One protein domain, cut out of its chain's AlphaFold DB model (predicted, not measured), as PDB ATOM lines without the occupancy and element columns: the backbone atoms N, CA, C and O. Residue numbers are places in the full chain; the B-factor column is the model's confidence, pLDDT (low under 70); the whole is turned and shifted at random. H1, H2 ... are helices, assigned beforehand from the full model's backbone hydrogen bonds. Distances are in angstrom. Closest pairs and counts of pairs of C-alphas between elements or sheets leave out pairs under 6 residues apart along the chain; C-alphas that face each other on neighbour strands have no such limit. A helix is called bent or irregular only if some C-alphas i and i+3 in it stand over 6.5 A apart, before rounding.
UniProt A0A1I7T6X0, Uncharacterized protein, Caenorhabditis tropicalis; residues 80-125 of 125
ATOM      1  N   LEU A  80     207.839 186.804 311.830       73.94
ATOM      2  CA  LEU A  80     208.831 187.703 312.419       73.94
ATOM      3  C   LEU A  80     209.365 188.690 311.391       73.94
ATOM      4  O   LEU A  80     209.349 189.894 311.630       73.94
ATOM      5  N   PHE A  81     209.760 188.192 310.218       76.00
ATOM      6  CA  PHE A  81     210.236 189.031 309.127       76.00
ATOM      7  C   PHE A  81     209.219 190.126 308.789       76.00
ATOM      8  O   PHE A  81     209.576 191.297 308.725       76.00
ATOM      9  N   ASN A  82     207.935 189.776 308.665       73.00
ATOM     10  CA  ASN A  82     206.876 190.750 308.390       73.00
ATOM     11  C   ASN A  82     206.577 191.686 309.575       73.00
ATOM     12  O   ASN A  82     206.254 192.850 309.350       73.00
ATOM     13  N   ALA A  83     206.672 191.211 310.819       73.62
ATOM     14  CA  ALA A  83     206.463 192.035 312.013       73.62
ATOM     15  C   ALA A  83     207.573 193.087 312.192       73.62
ATOM     16  O   ALA A  83     207.310 194.221 312.610       73.62
ATOM     17  N   PHE A  84     208.809 192.727 311.840       74.44
ATOM     18  CA  PHE A  84     209.967 193.604 311.952       74.44
ATOM     19  C   PHE A  84     210.182 194.484 310.716       74.44
ATOM     20  O   PHE A  84     210.697 195.583 310.882       74.44
ATOM     21  N   LEU A  85     209.714 194.091 309.523       70.69
ATOM     22  CA  LEU A  85     209.935 194.827 308.266       70.69
ATOM     23  C   LEU A  85     209.591 196.325 308.350       70.69
ATOM     24  O   LEU A  85     210.325 197.163 307.835       70.69
ATOM     25  N   SER A  86     208.464 196.662 308.982       67.19
ATOM     26  CA  SER A  86     208.009 198.050 309.155       67.19
ATOM     27  C   SER A  86     208.492 198.691 310.454       67.19
ATOM     28  O   SER A  86     208.512 199.915 310.570       67.19
ATOM     29  N   SER A  87     208.835 197.871 311.447       73.56
ATOM     30  CA  SER A  87     209.058 198.319 312.822       73.56
ATOM     31  C   SER A  87     210.543 198.536 313.119       73.56
ATOM     32  O   SER A  87     210.895 199.542 313.720       73.56
ATOM     33  N   CYS A  88     211.404 197.618 312.671       75.56
ATOM     34  CA  CYS A  88     212.831 197.570 312.972       75.56
ATOM     35  C   CYS A  88     213.624 197.204 311.695       75.56
ATOM     36  O   CYS A  88     213.735 196.020 311.365       75.56
ATOM     37  N   PRO A  89     214.205 198.179 310.970       67.00
ATOM     38  CA  PRO A  89     214.829 197.948 309.659       67.00
ATOM     39  C   PRO A  89     216.054 197.020 309.699       67.00
ATOM     40  O   PRO A  89     216.383 196.400 308.694       67.00
ATOM     41  N   ASN A  90     216.697 196.895 310.864       68.62
ATOM     42  CA  ASN A  90     217.870 196.044 311.080       68.62
ATOM     43  C   ASN A  90     217.548 194.790 311.916       68.62
ATOM     44  O   ASN A  90     218.457 194.157 312.447       68.62
ATOM     45  N   GLY A  91     216.264 194.443 312.058       67.62
ATOM     46  CA  GLY A  91     215.815 193.370 312.944       67.62
ATOM     47  C   GLY A  91     215.784 193.776 314.421       67.62
ATOM     48  O   GLY A  91     215.965 194.945 314.772       67.62
ATOM     49  N   CYS A  92     215.500 192.802 315.287       72.00
ATOM     50  CA  CYS A  92     215.489 193.001 316.731       72.00
ATOM     51  C   CYS A  92     216.911 193.121 317.271       72.00
ATOM     52  O   CYS A  92     217.716 192.211 317.097       72.00
ATOM     53  N   THR A  93     217.227 194.218 317.950       71.44
ATOM     54  CA  THR A  93     218.548 194.445 318.558       71.44
ATOM     55  C   THR A  93     218.523 194.325 320.079       71.44
ATOM     56  O   THR A  93     219.571 194.372 320.725       71.44
ATOM     57  N   SER A  94     217.341 194.167 320.682       71.00
ATOM     58  CA  SER A  94     217.207 194.105 322.135       71.00
ATOM     59  C   SER A  94     217.576 192.732 322.705       71.00
ATOM     60  O   SER A  94     217.402 191.686 322.085       71.00
ATOM     61  N   LYS A  95     218.002 192.716 323.975       64.75
ATOM     62  CA  LYS A  95     218.225 191.473 324.738       64.75
ATOM     63  C   LYS A  95     216.940 190.661 324.978       64.75
ATOM     64  O   LYS A  95     217.026 189.556 325.502       64.75
ATOM     65  N   GLN A  96     215.770 191.213 324.641       62.84
ATOM     66  CA  GLN A  96     214.458 190.567 324.758       62.84
ATOM     67  C   GLN A  96     213.988 189.936 323.437       62.84
ATOM     68  O   GLN A  96     212.866 189.436 323.382       62.84
ATOM     69  N   ASP A  97     214.829 189.923 322.396       69.44
ATOM     70  CA  ASP A  97     214.514 189.354 321.078       69.44
ATOM     71  C   ASP A  97     213.909 187.946 321.166       69.44
ATOM     72  O   ASP A  97     212.848 187.686 320.603       69.44
ATOM     73  N   SER A  98     214.490 187.058 321.977       74.62
ATOM     74  CA  SER A  98     213.984 185.687 322.126       74.62
ATOM     75  C   SER A  98     212.577 185.616 322.736       74.62
ATOM     76  O   SER A  98     211.780 184.759 322.353       74.62
ATOM     77  N   GLU A  99     212.240 186.520 323.658       80.88
ATOM     78  CA  GLU A  99     210.933 186.557 324.317       80.88
ATOM     79  C   GLU A  99     209.866 187.167 323.403       80.88
ATOM     80  O   GLU A  99     208.771 186.617 323.274       80.88
ATOM     81  N   VAL A 100     210.194 188.272 322.729       80.44
ATOM     82  CA  VAL A 100     209.319 188.925 321.747       80.44
ATOM     83  C   VAL A 100     209.040 187.973 320.585       80.44
ATOM     84  O   VAL A 100     207.882 187.753 320.229       80.44
ATOM     85  N   THR A 101     210.082 187.322 320.072       80.56
ATOM     86  CA  THR A 101     209.992 186.333 319.000       80.56
ATOM     87  C   THR A 101     209.093 185.159 319.384       80.56
ATOM     88  O   THR A 101     208.169 184.810 318.646       80.56
ATOM     89  N   ASN A 102     209.281 184.591 320.578       83.19
ATOM     90  CA  ASN A 102     208.455 183.484 321.055       83.19
ATOM     91  C   ASN A 102     206.979 183.901 321.210       83.19
ATOM     92  O   ASN A 102     206.070 183.170 320.816       83.19
ATOM     93  N   LYS A 103     206.709 185.106 321.721       82.94
ATOM     94  CA  LYS A 103     205.339 185.626 321.851       82.94
ATOM     95  C   LYS A 103     204.673 185.833 320.489       82.94
ATOM     96  O   LYS A 103     203.538 185.395 320.307       82.94
ATOM     97  N   ILE A 104     205.378 186.428 319.525       82.38
ATOM     98  CA  ILE A 104     204.875 186.630 318.157       82.38
ATOM     99  C   ILE A 104     204.551 185.288 317.496       82.38
ATOM    100  O   ILE A 104     203.467 185.115 316.937       82.38
ATOM    101  N   CYS A 105     205.445 184.307 317.615       81.44
ATOM    102  CA  CYS A 105     205.256 183.002 316.986       81.44
ATOM    103  C   CYS A 105     204.173 182.138 317.642       81.44
ATOM    104  O   CYS A 105     203.630 181.252 316.988       81.44
ATOM    105  N   ASN A 106     203.782 182.443 318.882       84.19
ATOM    106  CA  ASN A 106     202.605 181.863 319.535       84.19
ATOM    107  C   ASN A 106     201.308 182.652 319.270       84.19
ATOM    108  O   ASN A 106     200.292 182.423 319.927       84.19
ATOM    109  N   GLY A 107     201.319 183.583 318.311       76.00
ATOM    110  CA  GLY A 107     200.135 184.325 317.880       76.00
ATOM    111  C   GLY A 107     199.820 185.564 318.716       76.00
ATOM    112  O   GLY A 107     198.726 186.116 318.593       76.00
ATOM    113  N   MET A 108     200.752 186.023 319.555       79.88
ATOM    114  CA  MET A 108     200.592 187.284 320.272       79.88
ATOM    115  C   MET A 108     200.827 188.456 319.312       79.88
ATOM    116  O   MET A 108     201.840 188.522 318.616       79.88
ATOM    117  N   TYR A 109     199.876 189.386 319.268       78.06
ATOM    118  CA  TYR A 109     199.954 190.553 318.397       78.06
ATOM    119  C   TYR A 109     200.554 191.744 319.141       78.06
ATOM    120  O   TYR A 109     200.029 192.150 320.178       78.06
ATOM    121  N   PHE A 110     201.604 192.334 318.577       77.12
ATOM    122  CA  PHE A 110     202.200 193.573 319.068       77.12
ATOM    123  C   PHE A 110     201.831 194.737 318.152       77.12
ATOM    124  O   PHE A 110     201.763 194.597 316.927       77.12
ATOM    125  N   SER A 111     201.604 195.906 318.747       81.25
ATOM    126  CA  SER A 111     201.531 197.147 317.978       81.25
ATOM    127  C   SER A 111     202.925 197.549 317.484       81.25
ATOM    128  O   SER A 111     203.929 197.190 318.096       81.25
ATOM    129  N   GLU A 112     203.002 198.322 316.399       76.88
ATOM    130  CA  GLU A 112     204.283 198.787 315.840       76.88
ATOM    131  C   GLU A 112     205.106 199.586 316.866       76.88
ATOM    132  O   GLU A 112     206.312 199.390 316.988       76.88
ATOM    133  N   ALA A 113     204.447 200.440 317.658       80.38
ATOM    134  CA  ALA A 113     205.091 201.225 318.714       80.38
ATOM    135  C   ALA A 113     205.670 200.339 319.831       80.38
ATOM    136  O   ALA A 113     206.726 200.630 320.391       80.38
ATOM    137  N   GLU A 114     204.988 199.243 320.151       80.62
ATOM    138  CA  GLU A 114     205.410 198.317 321.197       80.62
ATOM    139  C   GLU A 114     206.540 197.401 320.726       80.62
ATOM    140  O   GLU A 114     207.502 197.191 321.463       80.62
ATOM    141  N   LEU A 115     206.476 196.963 319.466       79.31
ATOM    142  CA  LEU A 115     207.579 196.311 318.767       79.31
ATOM    143  C   LEU A 115     208.817 197.207 318.745       79.31
ATOM    144  O   LEU A 115     209.874 196.775 319.192       79.31
ATOM    145  N   LYS A 116     208.690 198.471 318.328       79.56
ATOM    146  CA  LYS A 116     209.805 199.431 318.337       79.56
ATOM    147  C   LYS A 116     210.440 199.558 319.715       79.56
ATOM    148  O   LYS A 116     211.642 199.366 319.864       79.56
ATOM    149  N   ARG A 117     209.622 199.773 320.747       81.25
ATOM    150  CA  ARG A 117     210.094 199.940 322.127       81.25
ATOM    151  C   ARG A 117     210.791 198.699 322.691       81.25
ATOM    152  O   ARG A 117     211.776 198.838 323.410       81.25
ATOM    153  N   GLN A 118     210.263 197.504 322.429       80.25
ATOM    154  CA  GLN A 118     210.793 196.264 323.008       80.25
ATOM    155  C   GLN A 118     211.950 195.677 322.201       80.25
ATOM    156  O   GLN A 118     212.780 194.967 322.763       80.25
ATOM    157  N   CYS A 119     212.012 195.956 320.901       77.56
ATOM    158  CA  CYS A 119     212.841 195.209 319.964       77.56
ATOM    159  C   CYS A 119     213.905 196.066 319.269       77.56
ATOM    160  O   CYS A 119     215.009 195.582 319.037       77.56
ATOM    161  N   CYS A 120     213.627 197.345 319.009       79.06
ATOM    162  CA  CYS A 120     214.589 198.287 318.436       79.06
ATOM    163  C   CYS A 120     214.522 199.671 319.116       79.06
ATOM    164  O   CYS A 120     214.275 200.680 318.446       79.06
ATOM    165  N   PRO A 121     214.768 199.743 320.442       70.75
ATOM    166  CA  PRO A 121     214.704 200.996 321.199       70.75
ATOM    167  C   PRO A 121     215.718 202.043 320.714       70.75
ATOM    168  O   PRO A 121     215.481 203.235 320.865       70.75
ATOM    169  N   ASP A 122     216.812 201.606 320.084       66.19
ATOM    170  CA  ASP A 122     217.887 202.478 319.597       66.19
ATOM    171  C   ASP A 122     217.619 203.062 318.196       66.19
ATOM    172  O   ASP A 122     218.433 203.825 317.685       66.19
ATOM    173  N   SER A 123     216.496 202.708 317.555       57.09
ATOM    174  CA  SER A 123     216.149 203.177 316.201       57.09
ATOM    175  C   SER A 123     215.536 204.585 316.146       57.09
ATOM    176  O   SER A 123     215.264 205.076 315.052       57.09
ATOM    177  N   GLU A 124     215.339 205.248 317.294       48.88
ATOM    178  CA  GLU A 124     214.855 206.640 317.388       48.88
ATOM    179  C   GLU A 124     215.978 207.704 317.434       48.88
ATOM    180  O   GLU A 124     215.729 208.829 317.863       48.88
ATOM    181  N   ASN A 125     217.200 207.378 316.988       40.53
ATOM    182  CA  ASN A 125     218.315 208.335 316.866       40.53
ATOM    183  C   ASN A 125     218.659 208.653 315.407       40.53
ATOM    184  O   ASN A 125     218.934 207.696 314.648       40.53
TER     185      ASN A 125
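Overview. This is residues 80 to 125 of the 125 residues of an uncharacterized protein of Caenorhabditis tropicalis (UniProt A0A1I7T6X0). What shape do these atoms make? Two short helices, H2 and H3, form a V that is narrow where H2 begins and H3 ends, with its wide end bridged by residues 106 to 111, and H1 lies across it from one arm to the other. The small H4 lies near H3 at the end of the chain. What is it built of, and how large is it? The printed part has 46 residues with four named helices, in the order H1, H2, H3, H4, and no named strand, and its class is all helix. It is compact, with a radius of gyration of the C-alphas of 9.4 A, yet elongated, spanning 31 by 20 by 15 A.

Arrangement. How does H2, residues 97 to 105, stand to H3, residues 112 to 119? They are a helical hairpin and only just touch, with 3 pairs of C-alphas within 8 A, the closest being Asp 97 and Cys 119 at 6.2 A. They run opposite ways at a steep tilt of 41 degrees. Where is H1, residues 80 to 85? It only just touches H2, with 3 pairs of C-alphas within 8 A, the closest being Leu 80 and Thr 101 at 6.8 A, and at 72 degrees is only just about perpendicular to it. H1 and H3 are close but not clearly touching, with the closest C-alphas, Phe 84 and Leu 115, 7.7 A apart; they run opposite ways at a steep tilt of 68 degrees, only just short of about perpendicular. And H4, residues 121 to 124? It is close to H3 but not clearly touching, with the closest C-alphas, Lys 116 and Ser 123, 7.7 A apart, and it is apart from H1 and H2. What do the backbones show? Each O i to N i+4 pair in H1, H2 and H3 is within hydrogen-bond range; H4 is too short for such a pair, and its one O i to N i+3 pair is not within range.

Along the chain. Where is the longest helix? H2 has 9 residues and runs 12.0 A from C-alpha 97 at (214.514, 189.354, 321.078) to C-alpha 105. Where are the others? H3 measures 10.2 A and H1 8.3 A, H1 beginning at C-alpha 80 at (208.831, 187.703, 312.419). H4 ends at C-alpha 124 at (214.855, 206.640, 317.388) and is irregular, but only just: C-alphas 121 and 124 are 6.8 A apart.

Size, cuts and confidence. How far does it reach? The two C-alphas farthest apart, those of Asn 106 and Asn 125, are 30.9 A from each other. How is it linked? The printed part has no cut; H1 to H2 is a long link, H2 to H3 a short one and H3 to H4 a tight one. Where is confidence low? The mean pLDDT of the printed part is 73.8, and residues 86, 89 to 91, 95 to 97 and 122 to 125 are under 70.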